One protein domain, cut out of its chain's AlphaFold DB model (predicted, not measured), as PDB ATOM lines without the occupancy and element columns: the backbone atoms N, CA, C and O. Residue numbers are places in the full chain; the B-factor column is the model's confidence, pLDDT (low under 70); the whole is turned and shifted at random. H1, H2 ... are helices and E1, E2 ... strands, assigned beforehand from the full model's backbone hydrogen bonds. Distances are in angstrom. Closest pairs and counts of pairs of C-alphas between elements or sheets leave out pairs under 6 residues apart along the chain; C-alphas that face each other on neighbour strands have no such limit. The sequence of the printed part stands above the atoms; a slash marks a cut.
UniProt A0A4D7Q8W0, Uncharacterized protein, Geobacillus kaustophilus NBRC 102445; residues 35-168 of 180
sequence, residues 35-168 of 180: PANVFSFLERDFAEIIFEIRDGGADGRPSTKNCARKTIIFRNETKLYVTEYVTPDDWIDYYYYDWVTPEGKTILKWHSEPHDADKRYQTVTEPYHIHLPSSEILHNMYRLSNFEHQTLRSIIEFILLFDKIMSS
ATOM      1  N   PRO A  35       5.898  37.334  12.624       80.94
ATOM      2  CA  PRO A  35       4.577  37.844  12.962       80.94
ATOM      3  C   PRO A  35       4.118  38.801  11.857       80.94
ATOM      4  O   PRO A  35       4.891  39.652  11.411       80.94
ATOM      5  N   ALA A  36       2.878  38.646  11.402       75.88
ATOM      6  CA  ALA A  36       2.306  39.529  10.395       75.88
ATOM      7  C   ALA A  36       2.005  40.913  10.976       75.88
ATOM      8  O   ALA A  36       1.905  41.092  12.192       75.88
ATOM      9  N   ASN A  37       1.800  41.899  10.099       66.69
ATOM     10  CA  ASN A  37       1.287  43.221  10.474       66.69
ATOM     11  C   ASN A  37       2.161  44.021  11.457       66.69
ATOM     12  O   ASN A  37       1.680  44.980  12.072       66.69
ATOM     13  N   VAL A  38       3.445  43.690  11.619       70.00
ATOM     14  CA  VAL A  38       4.337  44.455  12.502       70.00
ATOM     15  C   VAL A  38       4.819  45.709  11.776       70.00
ATOM     16  O   VAL A  38       5.986  45.854  11.455       70.00
ATOM     17  N   PHE A  39       3.911  46.643  11.506       81.69
ATOM     18  CA  PHE A  39       4.230  47.930  10.876       81.69
ATOM     19  C   PHE A  39       4.632  49.002  11.891       81.69
ATOM     20  O   PHE A  39       5.147  50.048  11.512       81.69
ATOM     21  N   SER A  40       4.441  48.746  13.189       81.25
ATOM     22  CA  SER A  40       4.719  49.710  14.263       81.25
ATOM     23  C   SER A  40       6.182  50.152  14.322       81.25
ATOM     24  O   SER A  40       6.476  51.251  14.785       81.25
ATOM     25  N   PHE A  41       7.110  49.322  13.836       87.56
ATOM     26  CA  PHE A  41       8.515  49.709  13.772       87.56
ATOM     27  C   PHE A  41       8.804  50.723  12.659       87.56
ATOM     28  O   PHE A  41       9.808  51.419  12.754       87.56
ATOM     29  N   LEU A  42       7.964  50.808  11.619       88.81
ATOM     30  CA  LEU A  42       8.223  51.648  10.447       88.81
ATOM     31  C   LEU A  42       8.319  53.122  10.830       88.81
ATOM     32  O   LEU A  42       9.299  53.786  10.510       88.81
ATOM     33  N   GLU A  43       7.330  53.612  11.572       84.62
ATOM     34  CA  GLU A  43       7.288  55.007  12.014       84.62
ATOM     35  C   GLU A  43       8.349  55.312  13.075       84.62
ATOM     36  O   GLU A  43       8.834  56.434  13.157       84.62
ATOM     37  N   ARG A  44       8.734  54.323  13.887       88.81
ATOM     38  CA  ARG A  44       9.742  54.511  14.937       88.81
ATOM     39  C   ARG A  44      11.163  54.542  14.376       88.81
ATOM     40  O   ARG A  44      11.961  55.367  14.807       88.81
ATOM     41  N   ASP A  45      11.470  53.631  13.456       93.62
ATOM     42  CA  ASP A  45      12.851  53.318  13.068       93.62
ATOM     43  C   ASP A  45      13.233  53.837  11.678       93.62
ATOM     44  O   ASP A  45      14.416  53.839  11.362       93.62
ATOM     45  N   PHE A  46      12.258  54.238  10.852       94.25
ATOM     46  CA  PHE A  46      12.482  54.622   9.451       94.25
ATOM     47  C   PHE A  46      11.761  55.923   9.045       94.25
ATOM     48  O   PHE A  46      11.574  56.195   7.853       94.25
ATOM     49  N   ALA A  47      11.354  56.755  10.012       91.75
ATOM     50  CA  ALA A  47      10.679  58.037   9.759       91.75
ATOM     51  C   ALA A  47      11.507  59.022   8.910       91.75
ATOM     52  O   ALA A  47      10.968  59.941   8.281       91.75
ATOM     53  N   GLU A  48      12.828  58.857   8.883       90.56
ATOM     54  CA  GLU A  48      13.729  59.693   8.106       90.56
ATOM     55  C   GLU A  48      13.630  59.436   6.598       90.56
ATOM     56  O   GLU A  48      13.822  60.379   5.837       90.56
ATOM     57  N   ILE A  49      13.271  58.225   6.157       93.50
ATOM     58  CA  ILE A  49      13.103  57.903   4.726       93.50
ATOM     59  C   ILE A  49      11.656  57.711   4.301       93.50
ATOM     60  O   ILE A  49      11.353  57.871   3.118       93.50
ATOM     61  N   ILE A  50      10.759  57.383   5.228       95.19
ATOM     62  CA  ILE A  50       9.340  57.218   4.929       95.19
ATOM     63  C   ILE A  50       8.681  58.598   4.880       95.19
ATOM     64  O   ILE A  50       8.810  59.413   5.792       95.19
ATOM     65  N   PHE A  51       7.979  58.863   3.783       94.50
ATOM     66  CA  PHE A  51       7.126  60.034   3.622       94.50
ATOM     67  C   PHE A  51       5.709  59.751   4.125       94.50
ATOM     68  O   PHE A  51       5.155  60.541   4.882       94.50
ATOM     69  N   GLU A  52       5.130  58.619   3.721       95.12
ATOM     70  CA  GLU A  52       3.743  58.264   4.027       95.12
ATOM     71  C   GLU A  52       3.555  56.742   3.999       95.12
ATOM     72  O   GLU A  52       4.195  56.044   3.212       95.12
ATOM     73  N   ILE A  53       2.638  56.223   4.819       94.88
ATOM     74  CA  ILE A  53       2.175  54.834   4.754       94.88
ATOM     75  C   ILE A  53       0.669  54.847   4.494       94.88
ATOM     76  O   ILE A  53      -0.098  55.409   5.272       94.88
ATOM     77  N   ARG A  54       0.239  54.202   3.410       94.25
ATOM     78  CA  ARG A  54      -1.173  54.072   3.027       94.25
ATOM     79  C   ARG A  54      -1.656  52.645   3.227       94.25
ATOM     80  O   ARG A  54      -0.882  51.695   3.087       94.25
ATOM     81  N   ASP A  55      -2.946  52.491   3.518       92.25
ATOM     82  CA  ASP A  55      -3.591  51.185   3.397       92.25
ATOM     83  C   ASP A  55      -3.780  50.821   1.922       92.25
ATOM     84  O   ASP A  55      -4.116  51.675   1.098       92.25
ATOM     85  N   GLY A  56      -3.560  49.547   1.608       91.38
ATOM     86  CA  GLY A  56      -3.716  48.995   0.270       91.38
ATOM     87  C   GLY A  56      -2.406  48.768  -0.486       91.38
ATOM     88  O   GLY A  56      -1.369  49.354  -0.173       91.38
ATOM     89  N   GLY A  57      -2.455  47.842  -1.447       90.31
ATOM     90  CA  GLY A  57      -1.296  47.367  -2.212       90.31
ATOM     91  C   GLY A  57      -1.248  47.918  -3.639       90.31
ATOM     92  O   GLY A  57      -1.980  48.841  -3.990       90.31
ATOM     93  N   ALA A  58      -0.413  47.310  -4.485       89.75
ATOM     94  CA  ALA A  58      -0.227  47.716  -5.884       89.75
ATOM     95  C   ALA A  58      -1.526  47.706  -6.716       89.75
ATOM     96  O   ALA A  58      -1.660  48.462  -7.674       89.75
ATOM     97  N   ASP A  59      -2.486  46.855  -6.350       90.00
ATOM     98  CA  ASP A  59      -3.790  46.705  -7.003       90.00
ATOM     99  C   ASP A  59      -4.891  47.590  -6.388       90.00
ATOM    100  O   ASP A  59      -6.055  47.495  -6.783       90.00
ATOM    101  N   GLY A  60      -4.548  48.431  -5.407       88.94
ATOM    102  CA  GLY A  60      -5.484  49.297  -4.691       88.94
ATOM    103  C   GLY A  60      -6.452  48.555  -3.766       88.94
ATOM    104  O   GLY A  60      -7.353  49.180  -3.205       88.94
ATOM    105  N   ARG A  61      -6.303  47.236  -3.584       91.12
ATOM    106  CA  ARG A  61      -7.172  46.478  -2.677       91.12
ATOM    107  C   ARG A  61      -6.791  46.760  -1.225       91.12
ATOM    108  O   ARG A  61      -5.597  46.793  -0.927       91.12
ATOM    109  N   PRO A  62      -7.770  46.906  -0.316       92.88
ATOM    110  CA  PRO A  62      -7.493  47.102   1.100       92.88
ATOM    111  C   PRO A  62      -6.962  45.821   1.760       92.88
ATOM    112  O   PRO A  62      -6.989  44.721   1.188       92.88
ATOM    113  N   SER A  63      -6.494  45.968   2.998       92.00
ATOM    114  CA  SER A  63      -6.165  44.825   3.852       92.00
ATOM    115  C   SER A  63      -7.416  43.986   4.161       92.00
ATOM    116  O   SER A  63      -8.522  44.507   4.308       92.00
ATOM    117  N   THR A  64      -7.251  42.670   4.274       92.12
ATOM    118  CA  THR A  64      -8.288  41.726   4.719       92.12
ATOM    119  C   THR A  64      -7.769  40.898   5.891       92.12
ATOM    120  O   THR A  64      -6.582  40.936   6.201       92.12
ATOM    121  N   LYS A  65      -8.643  40.107   6.532       89.25
ATOM    122  CA  LYS A  65      -8.260  39.254   7.671       89.25
ATOM    123  C   LYS A  65      -7.047  38.355   7.381       89.25
ATOM    124  O   LYS A  65      -6.229  38.152   8.261       89.25
ATOM    125  N   ASN A  66      -6.936  37.845   6.156       92.94
ATOM    126  CA  ASN A  66      -5.902  36.874   5.787       92.94
ATOM    127  C   ASN A  66      -4.818  37.490   4.889       92.94
ATOM    128  O   ASN A  66      -4.003  36.763   4.325       92.94
ATOM    129  N   CYS A  67      -4.858  38.805   4.658       93.62
ATOM    130  CA  CYS A  67      -3.895  39.454   3.785       93.62
ATOM    131  C   CYS A  67      -3.729  40.935   4.124       93.62
ATOM    132  O   CYS A  67      -4.622  41.747   3.860       93.62
ATOM    133  N   ALA A  68      -2.570  41.283   4.669       93.44
ATOM    134  CA  ALA A  68      -2.194  42.653   4.963       93.44
ATOM    135  C   ALA A  68      -1.664  43.338   3.705       93.44
ATOM    136  O   ALA A  68      -0.872  42.755   2.963       93.44
ATOM    137  N   ARG A  69      -2.085  44.583   3.467       95.00
ATOM    138  CA  ARG A  69      -1.612  45.388   2.339       95.00
ATOM    139  C   ARG A  69      -1.251  46.795   2.780       95.00
ATOM    140  O   ARG A  69      -2.089  47.495   3.350       95.00
ATOM    141  N   LYS A  70      -0.035  47.236   2.464       95.19
ATOM    142  CA  LYS A  70       0.417  48.615   2.685       95.19
ATOM    143  C   LYS A  70       1.152  49.148   1.468       95.19
ATOM    144  O   LYS A  70       1.824  48.410   0.757       95.19
ATOM    145  N   THR A  71       1.071  50.455   1.278       96.88
ATOM    146  CA  THR A  71       1.938  51.180   0.355       96.88
ATOM    147  C   THR A  71       2.792  52.123   1.178       96.88
ATOM    148  O   THR A  71       2.270  53.064   1.774       96.88
ATOM    149  N   ILE A  72       4.094  51.867   1.219       96.81
ATOM    150  CA  ILE A  72       5.068  52.748   1.861       96.81
ATOM    151  C   ILE A  72       5.619  53.667   0.776       96.81
ATOM    152  O   ILE A  72       6.185  53.198  -0.210       96.81
ATOM    153  N   ILE A  73       5.432  54.968   0.940       96.38
ATOM    154  CA  ILE A  73       5.963  55.997   0.048       96.38
ATOM    155  C   ILE A  73       7.203  56.570   0.715       96.38
ATOM    156  O   ILE A  73       7.135  57.044   1.851       96.38
ATOM    157  N   PHE A  74       8.332  56.527   0.018       95.88
ATOM    158  CA  PHE A  74       9.586  57.089   0.504       95.88
ATOM    159  C   PHE A  74       9.714  58.565   0.116       95.88
ATOM    160  O   PHE A  74       9.039  59.052  -0.790       95.88
ATOM    161  N   ARG A  75      10.609  59.299   0.784       92.94
ATOM    162  CA  ARG A  75      10.856  60.729   0.515       92.94
ATOM    163  C   ARG A  75      11.407  61.016  -0.881       92.94
ATOM    164  O   ARG A  75      11.241  62.127  -1.363       92.94
ATOM    165  N   ASN A  76      12.024  60.027  -1.526       89.88
ATOM    166  CA  ASN A  76      12.449  60.095  -2.927       89.88
ATOM    167  C   ASN A  76      11.322  59.716  -3.916       89.88
ATOM    168  O   ASN A  76      11.597  59.422  -5.076       89.88
ATOM    169  N   GLU A  77      10.072  59.665  -3.442       93.69
ATOM    170  CA  GLU A  77       8.844  59.359  -4.190       93.69
ATOM    171  C   GLU A  77       8.723  57.918  -4.720       93.69
ATOM    172  O   GLU A  77       7.673  57.541  -5.257       93.69
ATOM    173  N   THR A  78       9.747  57.077  -4.533       96.00
ATOM    174  CA  THR A  78       9.630  55.635  -4.785       96.00
ATOM    175  C   THR A  78       8.643  54.999  -3.808       96.00
ATOM    176  O   THR A  78       8.345  55.542  -2.739       96.00
ATOM    177  N   LYS A  79       8.095  53.841  -4.183       97.69
ATOM    178  CA  LYS A  79       7.041  53.170  -3.410       97.69
ATOM    179  C   LYS A  79       7.399  51.714  -3.187       97.69
ATOM    180  O   LYS A  79       7.800  51.040  -4.130       97.69
ATOM    181  N   LEU A  80       7.215  51.228  -1.966       97.88
ATOM    182  CA  LEU A  80       7.227  49.805  -1.647       97.88
ATOM    183  C   LEU A  80       5.789  49.343  -1.420       97.88
ATOM    184  O   LEU A  80       5.145  49.749  -0.449       97.88
ATOM    185  N   TYR A  81       5.288  48.499  -2.317       97.75
ATOM    186  CA  TYR A  81       4.023  47.805  -2.116       97.75
ATOM    187  C   TYR A  81       4.270  46.554  -1.293       97.75
ATOM    188  O   TYR A  81       5.051  45.689  -1.679       97.75
ATOM    189  N   VAL A  82       3.585  46.466  -0.166       96.75
ATOM    190  CA  VAL A  82       3.702  45.395   0.809       96.75
ATOM    191  C   VAL A  82       2.428  44.571   0.765       96.75
ATOM    192  O   VAL A  82       1.344  45.111   0.976       96.75
ATOM    193  N   THR A  83       2.553  43.276   0.493       96.25
ATOM    194  CA  THR A  83       1.461  42.304   0.592       96.25
ATOM    195  C   THR A  83       1.935  41.119   1.419       96.25
ATOM    196  O   THR A  83       2.843  40.418   0.996       96.25
ATOM    197  N   GLU A  84       1.318  40.871   2.568       95.50
ATOM    198  CA  GLU A  84       1.619  39.718   3.425       95.50
ATOM    199  C   GLU A  84       0.381  38.824   3.482       95.50
ATOM    200  O   GLU A  84      -0.704  39.296   3.826       95.50
ATOM    201  N   TYR A  85       0.513  37.548   3.131       94.88
ATOM    202  CA  TYR A  85      -0.528  36.545   3.346       94.88
ATOM    203  C   TYR A  85      -0.344  35.943   4.729       94.88
ATOM    204  O   TYR A  85       0.766  35.582   5.112       94.88
ATOM    205  N   VAL A  86      -1.435  35.879   5.486       94.25
ATOM    206  CA  VAL A  86      -1.392  35.643   6.928       94.25
ATOM    207  C   VAL A  86      -2.148  34.366   7.273       94.25
ATOM    208  O   VAL A  86      -3.264  34.139   6.796       94.25
ATOM    209  N   THR A  87      -1.531  33.526   8.101       92.69
ATOM    210  CA  THR A  87      -2.140  32.312   8.646       92.69
ATOM    211  C   THR A  87      -3.211  32.657   9.694       92.69
ATOM    212  O   THR A  87      -3.249  33.778  10.198       92.69
ATOM    213  N   PRO A  88      -4.088  31.713  10.090       90.06
ATOM    214  CA  PRO A  88      -5.057  31.948  11.166       90.06
ATOM    215  C   PRO A  88      -4.442  32.343  12.519       90.06
ATOM    216  O   PRO A  88      -5.160  32.885  13.356       90.06
ATOM    217  N   ASP A  89      -3.150  32.070  12.713       89.94
ATOM    218  CA  ASP A  89      -2.386  32.338  13.934       89.94
ATOM    219  C   ASP A  89      -1.590  33.666  13.864       89.94
ATOM    220  O   ASP A  89      -0.671  33.872  14.653       89.94
ATOM    221  N   ASP A  90      -1.919  34.555  12.915       88.38
ATOM    222  CA  ASP A  90      -1.283  35.869  12.695       88.38
ATOM    223  C   ASP A  90       0.216  35.820  12.331       88.38
ATOM    224  O   ASP A  90       0.981  36.759  12.580       88.38
ATOM    225  N   TRP A  91       0.646  34.746  11.667       92.31
ATOM    226  CA  TRP A  91       1.989  34.636  11.091       92.31
ATOM    227  C   TRP A  91       1.978  34.841   9.580       92.31
ATOM    228  O   TRP A  91       1.024  34.448   8.910       92.31
ATOM    229  N   ILE A  92       3.052  35.410   9.034       94.00
ATOM    230  CA  ILE A  92       3.244  35.514   7.585       94.00
ATOM    231  C   ILE A  92       3.490  34.115   7.012       94.00
ATOM    232  O   ILE A  92       4.471  33.463   7.365       94.00
ATOM    233  N   ASP A  93       2.606  33.685   6.113       94.69
ATOM    234  CA  ASP A  93       2.772  32.486   5.287       94.69
ATOM    235  C   ASP A  93       3.759  32.777   4.144       94.69
ATOM    236  O   ASP A  93       4.821  32.169   4.038       94.69
ATOM    237  N   TYR A  94       3.457  33.808   3.347       95.56
ATOM    238  CA  TYR A  94       4.358  34.369   2.340       95.56
ATOM    239  C   TYR A  94       4.055  35.846   2.073       95.56
ATOM    240  O   TYR A  94       3.005  36.365   2.463       95.56
ATOM    241  N   TYR A  95       4.968  36.537   1.390       96.06
ATOM    242  CA  TYR A  95       4.833  37.954   1.080       96.06
ATOM    243  C   TYR A  95       5.267  38.318  -0.344       96.06
ATOM    244  O   TYR A  95       6.047  37.614  -0.989       96.06
ATOM    245  N   TYR A  96       4.800  39.489  -0.778       96.81
ATOM    246  CA  TYR A  96       5.256  40.222  -1.953       96.81
ATOM    247  C   TYR A  96       5.631  41.644  -1.548       96.81
ATOM    248  O   TYR A  96       4.777  42.404  -1.076       96.81
ATOM    249  N   TYR A  97       6.897  42.000  -1.740       97.38
ATOM    250  CA  TYR A  97       7.423  43.336  -1.498       97.38
ATOM    251  C   TYR A  97       7.972  43.916  -2.802       97.38
ATOM    252  O   TYR A  97       9.092  43.614  -3.214       97.38
ATOM    253  N   ASP A  98       7.175  44.770  -3.440       97.62
ATOM    254  CA  ASP A  98       7.457  45.314  -4.770       97.62
ATOM    255  C   ASP A  98       7.918  46.762  -4.657       97.62
ATOM    256  O   ASP A  98       7.123  47.652  -4.345       97.62
ATOM    257  N   TRP A  99       9.195  47.017  -4.937       97.81
ATOM    258  CA  TRP A  99       9.751  48.365  -4.945       97.81
ATOM    259  C   TRP A  99       9.734  48.952  -6.352       97.81
ATOM    260  O   TRP A  99      10.244  48.355  -7.307       97.81
ATOM    261  N   VAL A 100       9.126  50.128  -6.485       96.19
ATOM    262  CA  VAL A 100       8.874  50.776  -7.772       96.19
ATOM    263  C   VAL A 100       9.279  52.248  -7.780       96.19
ATOM    264  O   VAL A 100       9.287  52.920  -6.747       96.19
ATOM    265  N   THR A 101       9.557  52.763  -8.977       94.06
ATOM    266  CA  THR A 101       9.732  54.198  -9.238       94.06
ATOM    267  C   THR A 101       8.422  54.966  -9.002       94.06
ATOM    268  O   THR A 101       7.352  54.345  -8.917       94.06
ATOM    269  N   PRO A 102       8.448  56.311  -8.939       92.50
ATOM    270  CA  PRO A 102       7.232  57.118  -8.797       92.50
ATOM    271  C   PRO A 102       6.171  56.807  -9.870       92.50
ATOM    272  O   PRO A 102       4.975  56.746  -9.559       92.50
ATOM    273  N   GLU A 103       6.617  56.507 -11.095       91.69
ATOM    274  CA  GLU A 103       5.803  56.135 -12.264       91.69
ATOM    275  C   GLU A 103       5.348  54.666 -12.261       91.69
ATOM    276  O   GLU A 103       4.670  54.228 -13.189       91.69
ATOM    277  N   GLY A 104       5.727  53.885 -11.247       90.06
ATOM    278  CA  GLY A 104       5.319  52.489 -11.098       90.06
ATOM    279  C   GLY A 104       6.185  51.474 -11.847       90.06
ATOM    280  O   GLY A 104       5.785  50.315 -11.961       90.06
ATOM    281  N   LYS A 105       7.368  51.854 -12.346       91.94
ATOM    282  CA  LYS A 105       8.307  50.887 -12.941       91.94
ATOM    283  C   LYS A 105       9.009  50.093 -11.843       91.94
ATOM    284  O   LYS A 105       9.444  50.673 -10.857       91.94
ATOM    285  N   THR A 106       9.150  48.781 -12.009       92.69
ATOM    286  CA  THR A 106       9.845  47.928 -11.034       92.69
ATOM    287  C   THR A 106      11.322  48.299 -10.914       92.69
ATOM    288  O   THR A 106      12.016  48.378 -11.924       92.69
ATOM    289  N   ILE A 107      11.779  48.481  -9.675       93.19
ATOM    290  CA  ILE A 107      13.193  48.580  -9.299       93.19
ATOM    291  C   ILE A 107      13.681  47.192  -8.877       93.19
ATOM    292  O   ILE A 107      14.592  46.651  -9.489       93.19
ATOM    293  N   LEU A 108      13.039  46.595  -7.870       95.12
ATOM    294  CA  LEU A 108      13.287  45.234  -7.390       95.12
ATOM    295  C   LEU A 108      12.012  44.681  -6.749       95.12
ATOM    296  O   LEU A 108      11.183  45.449  -6.258       95.12
ATOM    297  N   LYS A 109      11.868  43.357  -6.720       96.38
ATOM    298  CA  LYS A 109      10.815  42.696  -5.938       96.38
ATOM    299  C   LYS A 109      11.408  41.614  -5.061       96.38
ATOM    300  O   LYS A 109      12.187  40.807  -5.563       96.38
ATOM    301  N   TRP A 110      11.008  41.570  -3.797       97.62
ATOM    302  CA  TRP A 110      11.362  40.510  -2.857       97.62
ATOM    303  C   TRP A 110      10.129  39.690  -2.536       97.62
ATOM    304  O   TRP A 110       9.102  40.214  -2.109       97.62
ATOM    305  N   HIS A 111      10.251  38.399  -2.763       96.88
ATOM    306  CA  HIS A 111       9.143  37.468  -2.813       96.88
ATOM    307  C   HIS A 111       9.482  36.250  -1.953       96.88
ATOM    308  O   HIS A 111      10.659  35.889  -1.827       96.88
ATOM    309  N   SER A 112       8.467  35.647  -1.333       96.38
ATOM    310  CA  SER A 112       8.632  34.462  -0.484       96.38
ATOM    311  C   SER A 112       7.580  33.378  -0.736       96.38
ATOM    312  O   SER A 112       7.338  32.542   0.134       96.38
ATOM    313  N   GLU A 113       6.895  33.414  -1.875       94.38
ATOM    314  CA  GLU A 113       5.970  32.367  -2.288       94.38
ATOM    315  C   GLU A 113       6.738  31.116  -2.751       94.38
ATOM    316  O   GLU A 113       7.692  31.240  -3.526       94.38
ATOM    317  N   PRO A 114       6.337  29.911  -2.306       93.12
ATOM    318  CA  PRO A 114       6.997  28.677  -2.707       93.12
ATOM    319  C   PRO A 114       6.619  28.264  -4.135       93.12
ATOM    320  O   PRO A 114       5.469  28.381  -4.562       93.12
ATOM    321  N   HIS A 115       7.579  27.689  -4.858       91.06
ATOM    322  CA  HIS A 115       7.400  27.173  -6.219       91.06
ATOM    323  C   HIS A 115       7.540  25.651  -6.294       91.06
ATOM    324  O   HIS A 115       8.310  25.110  -7.091       91.06
ATOM    325  N   ASP A 116       6.789  24.926  -5.467       90.62
ATOM    326  CA  ASP A 116       6.915  23.465  -5.347       90.62
ATOM    327  C   ASP A 116       6.539  22.706  -6.628       90.62
ATOM    328  O   ASP A 116       7.057  21.620  -6.894       90.62
ATOM    329  N   ALA A 117       5.656  23.286  -7.445       90.00
ATOM    330  CA  ALA A 117       5.140  22.649  -8.653       90.00
ATOM    331  C   ALA A 117       6.148  22.615  -9.819       90.00
ATOM    332  O   ALA A 117       6.045  21.746 -10.684       90.00
ATOM    333  N   ASP A 118       7.114  23.541  -9.866       88.31
ATOM    334  CA  ASP A 118       8.083  23.622 -10.960       88.31
ATOM    335  C   ASP A 118       9.451  24.103 -10.466       88.31
ATOM    336  O   ASP A 118       9.704  25.290 -10.266       88.31
ATOM    337  N   LYS A 119      10.377  23.149 -10.344       88.12
ATOM    338  CA  LYS A 119      11.742  23.381  -9.856       88.12
ATOM    339  C   LYS A 119      12.550  24.369 -10.694       88.12
ATOM    340  O   LYS A 119      13.539  24.892 -10.197       88.12
ATOM    341  N   ARG A 120      12.164  24.645 -11.946       86.75
ATOM    342  CA  ARG A 120      12.859  25.635 -12.789       86.75
ATOM    343  C   ARG A 120      12.692  27.065 -12.275       86.75
ATOM    344  O   ARG A 120      13.456  27.938 -12.662       86.75
ATOM    345  N   TYR A 121      11.677  27.288 -11.447       83.69
ATOM    346  CA  TYR A 121      11.384  28.564 -10.810       83.69
ATOM    347  C   TYR A 121      12.051  28.712  -9.436       83.69
ATOM    348  O   TYR A 121      12.053  29.816  -8.889       83.69
ATOM    349  N   GLN A 122      12.618  27.634  -8.885       90.44
ATOM    350  CA  GLN A 122      13.220  27.648  -7.555       90.44
ATOM    351  C   GLN A 122      14.633  28.223  -7.575       90.44
ATOM    352  O   GLN A 122      15.419  27.984  -8.495       90.44
ATOM    353  N   THR A 123      14.969  28.933  -6.505       91.62
ATOM    354  CA  THR A 123      16.349  29.334  -6.208       91.62
ATOM    355  C   THR A 123      16.924  28.461  -5.090       91.62
ATOM    356  O   THR A 123      16.208  27.684  -4.461       91.62
ATOM    357  N   VAL A 124      18.223  28.575  -4.796       94.31
ATOM    358  CA  VAL A 124      18.815  27.830  -3.662       94.31
ATOM    359  C   VAL A 124      18.335  28.337  -2.295       94.31
ATOM    360  O   VAL A 124      18.576  27.682  -1.287       94.31
ATOM    361  N   THR A 125      17.668  29.492  -2.262       93.62
ATOM    362  CA  THR A 125      17.103  30.123  -1.062       93.62
ATOM    363  C   THR A 125      15.582  30.058  -1.030       93.62
ATOM    364  O   THR A 125      14.970  30.823  -0.289       93.62
ATOM    365  N   GLU A 126      14.964  29.179  -1.827       93.56
ATOM    366  CA  GLU A 126      13.513  28.985  -1.827       93.56
ATOM    367  C   GLU A 126      12.980  28.866  -0.375       93.56
ATOM    368  O   GLU A 126      13.565  28.131   0.428       93.56
ATOM    369  N   PRO A 127      11.913  29.600  -0.007       94.00
ATOM    370  CA  PRO A 127      11.027  30.342  -0.903       94.00
ATOM    371  C   PRO A 127      11.478  31.780  -1.210       94.00
ATOM    372  O   PRO A 127      10.861  32.460  -2.025       94.00
ATOM    373  N   TYR A 128      12.562  32.262  -0.605       96.38
ATOM    374  CA  TYR A 128      13.011  33.643  -0.749       96.38
ATOM    375  C   TYR A 128      13.769  33.867  -2.053       96.38
ATOM    376  O   TYR A 128      14.801  33.243  -2.314       96.38
ATOM    377  N   HIS A 129      13.299  34.819  -2.851       96.25
ATOM    378  CA  HIS A 129      13.928  35.168  -4.119       96.25
ATOM    379  C   HIS A 129      13.671  36.628  -4.506       96.25
ATOM    380  O   HIS A 129      12.807  37.307  -3.943       96.25
ATOM    381  N   ILE A 130      14.466  37.117  -5.459       95.69
ATOM    382  CA  ILE A 130      14.378  38.478  -5.990       95.69
ATOM    383  C   ILE A 130      14.026  38.440  -7.475       95.69
ATOM    384  O   ILE A 130      14.649  37.705  -8.249       95.69
ATOM    385  N   HIS A 131      13.072  39.283  -7.874       93.38
ATOM    386  CA  HIS A 131      12.807  39.594  -9.279       93.38
ATOM    387  C   HIS A 131      13.511  40.893  -9.664       93.38
ATOM    388  O   HIS A 131      13.385  41.916  -8.984       93.38
ATOM    389  N   LEU A 132      14.233  40.842 -10.780       90.38
ATOM    390  CA  LEU A 132      14.823  42.012 -11.424       90.38
ATOM    391  C   LEU A 132      13.777  42.743 -12.291       90.38
ATOM    392  O   LEU A 132      12.755  42.147 -12.655       90.38
ATOM    393  N   PRO A 133      14.015  44.014 -12.664       87.00
ATOM    394  CA  PRO A 133      13.181  44.712 -13.637       87.00
ATOM    395  C   PRO A 133      13.067  43.932 -14.948       87.00
ATOM    396  O   PRO A 133      14.036  43.328 -15.406       87.00
ATOM    397  N   SER A 134      11.910  44.013 -15.614       82.69
ATOM    398  CA  SER A 134      11.690  43.331 -16.898       82.69
ATOM    399  C   SER A 134      12.689  43.732 -17.994       82.69
ATOM    400  O   SER A 134      12.872  42.973 -18.937       82.69
ATOM    401  N   SER A 135      13.337  44.899 -17.886       80.56
ATOM    402  CA  SER A 135      14.394  45.334 -18.812       80.56
ATOM    403  C   SER A 135      15.703  44.555 -18.666       80.56
ATOM    404  O   SER A 135      16.484  44.520 -19.610       80.56
ATOM    405  N   GLU A 136      15.939  43.941 -17.506       77.19
ATOM    406  CA  GLU A 136      17.194  43.265 -17.156       77.19
ATOM    407  C   GLU A 136      17.118  41.742 -17.327       77.19
ATOM    408  O   GLU A 136      18.099  41.036 -17.096       77.19
ATOM    409  N   ILE A 137      15.954  41.207 -17.714       76.00
ATOM    410  CA  ILE A 137      15.727  39.763 -17.820       76.00
ATOM    411  C   ILE A 137      15.255  39.369 -19.214       76.00
ATOM    412  O   ILE A 137      14.406  40.010 -19.823       76.00
ATOM    413  N   LEU A 138      15.785  38.247 -19.705       68.62
ATOM    414  CA  LEU A 138      15.378  37.664 -20.987       68.62
ATOM    415  C   LEU A 138      14.035  36.924 -20.893       68.62
ATOM    416  O   LEU A 138      13.368  36.722 -21.904       68.62
ATOM    417  N   HIS A 139      13.647  36.494 -19.690       72.12
ATOM    418  CA  HIS A 139      12.388  35.804 -19.428       72.12
ATOM    419  C   HIS A 139      11.995  35.882 -17.943       72.12
ATOM    420  O   HIS A 139      12.853  35.933 -17.061       72.12
ATOM    421  N   ASN A 140      10.697  35.755 -17.658       67.38
ATOM    422  CA  ASN A 140      10.112  35.848 -16.307       67.38
ATOM    423  C   ASN A 140      10.544  34.735 -15.330       67.38
ATOM    424  O   ASN A 140      10.198  34.777 -14.154       67.38
ATOM    425  N   MET A 141      11.280  33.722 -15.803       69.88
ATOM    426  CA  MET A 141      11.833  32.665 -14.947       69.88
ATOM    427  C   MET A 141      13.153  33.062 -14.273       69.88
ATOM    428  O   MET A 141      13.645  32.321 -13.430       69.88
ATOM    429  N   TYR A 142      13.761  34.191 -14.657       80.81
ATOM    430  CA  TYR A 142      15.048  34.593 -14.098       80.81
ATOM    431  C   TYR A 142      14.849  35.239 -12.725       80.81
ATOM    432  O   TYR A 142      14.226  36.294 -12.613       80.81
ATOM    433  N   ARG A 143      15.373  34.584 -11.688       88.31
ATOM    434  CA  ARG A 143      15.246  34.976 -10.282       88.31
ATOM    435  C   ARG A 143      16.592  34.845  -9.601       88.31
ATOM    436  O   ARG A 143      17.349  33.920  -9.897       88.31
ATOM    437  N   LEU A 144      16.874  35.756  -8.682       92.62
ATOM    438  CA  LEU A 144      18.089  35.708  -7.880       92.62
ATOM    439  C   LEU A 144      17.788  35.101  -6.513       92.62
ATOM    440  O   LEU A 144      16.760  35.406  -5.905       92.62
ATOM    441  N   SER A 145      18.706  34.270  -6.024       95.06
ATOM    442  CA  SER A 145      18.676  33.783  -4.646       95.06
ATOM    443  C   SER A 145      18.791  34.956  -3.670       95.06
ATOM    444  O   SER A 145      19.619  35.847  -3.861       95.06
ATOM    445  N   ASN A 146      17.988  34.941  -2.611       95.62
ATOM    446  CA  ASN A 146      17.927  35.983  -1.598       95.62
ATOM    447  C   ASN A 146      18.315  35.434  -0.221       95.62
ATOM    448  O   ASN A 146      17.480  34.905   0.514       95.62
ATOM    449  N   PHE A 147      19.592  35.565   0.129       94.00
ATOM    450  CA  PHE A 147      20.126  35.085   1.407       94.00
ATOM    451  C   PHE A 147      19.877  36.052   2.571       94.00
ATOM    452  O   PHE A 147      19.811  35.614   3.713       94.00
ATOM    453  N   GLU A 148      19.721  37.346   2.283       93.12
ATOM    454  CA  GLU A 148      19.849  38.404   3.295       93.12
ATOM    455  C   GLU A 148      18.531  39.147   3.550       93.12
ATOM    456  O   GLU A 148      18.149  39.408   4.690       93.12
ATOM    457  N   HIS A 149      17.797  39.489   2.490       95.19
ATOM    458  CA  HIS A 149      16.680  40.431   2.561       95.19
ATOM    459  C   HIS A 149      15.338  39.697   2.642       95.19
ATOM    460  O   HIS A 149      14.502  39.789   1.744       95.19
ATOM    461  N   GLN A 150      15.155  38.910   3.702       94.31
ATOM    462  CA  GLN A 150      14.014  37.992   3.874       94.31
ATOM    463  C   GLN A 150      12.894  38.554   4.769       94.31
ATOM    464  O   GLN A 150      11.944  37.860   5.121       94.31
ATOM    465  N   THR A 151      13.026  39.812   5.190       93.69
ATOM    466  CA  THR A 151      12.107  40.474   6.125       93.69
ATOM    467  C   THR A 151      11.836  41.901   5.668       93.69
ATOM    468  O   THR A 151      12.723  42.542   5.092       93.69
ATOM    469  N   LEU A 152      10.654  42.444   5.983       95.00
ATOM    470  CA  LEU A 152      10.315  43.827   5.627       95.00
ATOM    471  C   LEU A 152      11.351  44.821   6.176       95.00
ATOM    472  O   LEU A 152      11.797  45.711   5.458       95.00
ATOM    473  N   ARG A 153      11.806  44.618   7.420       94.38
ATOM    474  CA  ARG A 153      12.878  45.421   8.027       94.38
ATOM    475  C   ARG A 153      14.158  45.383   7.192       94.38
ATOM    476  O   ARG A 153      14.633  46.435   6.791       94.38
ATOM    477  N   SER A 154      14.685  44.190   6.911       95.25
ATOM    478  CA  SER A 154      15.948  44.034   6.169       95.25
ATOM    479  C   SER A 154      15.892  44.629   4.758       95.25
ATOM    480  O   SER A 154      16.913  45.048   4.216       95.25
ATOM    481  N   ILE A 155      14.702  44.676   4.154       96.38
ATOM    482  CA  ILE A 155      14.480  45.271   2.832       96.38
ATOM    483  C   ILE A 155      14.445  46.794   2.926       96.38
ATOM    484  O   ILE A 155      15.054  47.472   2.104       96.38
ATOM    485  N   ILE A 156      13.788  47.351   3.939       95.94
ATOM    486  CA  ILE A 156      13.778  48.802   4.154       95.94
ATOM    487  C   ILE A 156      15.175  49.305   4.536       95.94
ATOM    488  O   ILE A 156      15.591  50.354   4.053       95.94
ATOM    489  N   GLU A 157      15.938  48.541   5.318       95.56
ATOM    490  CA  GLU A 157      17.350  48.828   5.608       95.56
ATOM    491  C   GLU A 157      18.203  48.834   4.333       95.56
ATOM    492  O   GLU A 157      19.031  49.730   4.147       95.56
ATOM    493  N   PHE A 158      17.965  47.890   3.415       96.00
ATOM    494  CA  PHE A 158      18.596  47.896   2.096       96.00
ATOM    495  C   PHE A 158      18.228  49.149   1.292       96.00
ATOM    496  O   PHE A 158      19.118  49.811   0.763       96.00
ATOM    497  N   ILE A 159      16.941  49.508   1.234       95.44
ATOM    498  CA  ILE A 159      16.460  50.701   0.520       95.44
ATOM    499  C   ILE A 159      17.086  51.974   1.106       95.44
ATOM    500  O   ILE A 159      17.569  52.816   0.354       95.44
ATOM    501  N   LEU A 160      17.146  52.092   2.437       93.81
ATOM    502  CA  LEU A 160      17.799  53.195   3.147       93.81
ATOM    503  C   LEU A 160      19.275  53.327   2.759       93.81
ATOM    504  O   LEU A 160      19.756  54.425   2.475       93.81
ATOM    505  N   LEU A 161      20.012  52.213   2.784       93.31
ATOM    506  CA  LEU A 161      21.428  52.200   2.431       93.31
ATOM    507  C   LEU A 161      21.625  52.567   0.959       93.31
ATOM    508  O   LEU A 161      22.480  53.395   0.647       93.31
ATOM    509  N   PHE A 162      20.819  51.985   0.072       90.94
ATOM    510  CA  PHE A 162      20.849  52.276  -1.353       90.94
ATOM    511  C   PHE A 162      20.603  53.764  -1.613       90.94
ATOM    512  O   PHE A 162      21.407  54.398  -2.287       90.94
ATOM    513  N   ASP A 163      19.563  54.353  -1.020       87.25
ATOM    514  CA  ASP A 163      19.234  55.773  -1.175       87.25
ATOM    515  C   ASP A 163      20.370  56.697  -0.697       87.25
ATOM    516  O   ASP A 163      20.741  57.647  -1.394       87.25
ATOM    517  N   LYS A 164      21.006  56.373   0.437       88.62
ATOM    518  CA  LYS A 164      22.173  57.114   0.952       88.62
ATOM    519  C   LYS A 164      23.378  57.019   0.023       88.62
ATOM    520  O   LYS A 164      24.024  58.033  -0.243       88.62
ATOM    521  N   ILE A 165      23.673  55.820  -0.482       88.50
ATOM    522  CA  ILE A 165      24.748  55.607  -1.455       88.50
ATOM    523  C   ILE A 165      24.454  56.424  -2.713       88.50
ATOM    524  O   ILE A 165      25.287  57.228  -3.119       88.50
ATOM    525  N   MET A 166      23.260  56.303  -3.290       83.50
ATOM    526  CA  MET A 166      22.879  57.044  -4.494       83.50
ATOM    527  C   MET A 166      22.977  58.557  -4.303       83.50
ATOM    528  O   MET A 166      23.553  59.252  -5.141       83.50
ATOM    529  N   SER A 167      22.485  59.064  -3.174       82.88
ATOM    530  CA  SER A 167      22.568  60.484  -2.827       82.88
ATOM    531  C   SER A 167      24.016  60.969  -2.713       82.88
ATOM    532  O   SER A 167      24.323  62.081  -3.141       82.88
ATOM    533  N   SER A 168      24.931  60.126  -2.216       85.25
ATOM    534  CA  SER A 168      26.360  60.461  -2.122       85.25
ATOM    535  C   SER A 168      27.056  60.626  -3.482       85.25
ATOM    536  O   SER A 168      28.091  61.284  -3.557       85.25
TER     537      SER A 168
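What this domain is: This is residues 35 to 168 of the 180 residues of an uncharacterized protein of Geobacillus kaustophilus NBRC 102445 (UniProt A0A4D7Q8W0). One twisted sheet of six strands has the long helix H2 packed along one face, while the short helix H1 only grazes the sheet. Two long stretches, residues 112 to 128 and 132 to 151, loop largely near the E6 edge. The 134 printed residues run H1 E1 E2 E3 E4 E5 E6 H2; the antiparallel sheet has its strands in chain order, a meander, each strand the antiparallel neighbour of the one before. The class is mixed, with under half of the residues in named elements; the whole is compact, radius of gyration of the C-alphas 14.8 A, spanning 40 by 40 by 26 A.

How they stand to each other: H1, residues 40 to 45, only grazes the sheet with residues 42 to 43. E1, residues 50 to 55, and E2, residues 67 to 74, form a hairpin, with N 54 and O 71 2.8 A apart. E3, residues 79 to 86, follows, with N 70 and O 82 2.9 A apart. E4, residues 92 to 100, forms a hairpin with E3, and across this pair N 83 of E3 and O 96 of E4 are within hydrogen-bond range, 2.9 A apart. E5, residues 106 to 111, forms a hairpin with E4, and across this pair N 97 of E4 and O 110 of E5 are within hydrogen-bond range, 2.9 A apart. E6, residues 129 to 131, forms a hairpin with E5, and across this pair N 131 of E6 and O 109 of E5 are within hydrogen-bond range, 2.9 A apart. H2, residues 152 to 168, is on the sheet at a height over the sheet of 8.5 A, over E3 and along the strands, at 8 degrees on the local plane; these are two layers, a helix on one face of a sheet. The closest C-alphas of E4 and H2, Tyr 97 and Leu 152, are 7.7 A apart. Every O i to N i+4 pair is within hydrogen-bond range in H2, and 1 of 2 in H1.

Where its parts are: H1 begins at C-alpha 40 (4.719, 49.710, 14.263). E2 and E4 are each 22.4 A long, E3 22.0 A, E1 14.4 A and E5 13.3 A. H2, 24.4 A, ends at C-alpha 168 (26.360, 60.461, -2.122).

The domain as a whole: The C-alphas farthest apart, Pro 88 and Ser 168, are 44.5 A apart. The printed part has no cut. The links E1 to E2, E5 to E6 and E6 to H2 are long. Residues 37, 138 and 140 to 141 have pLDDT under 70.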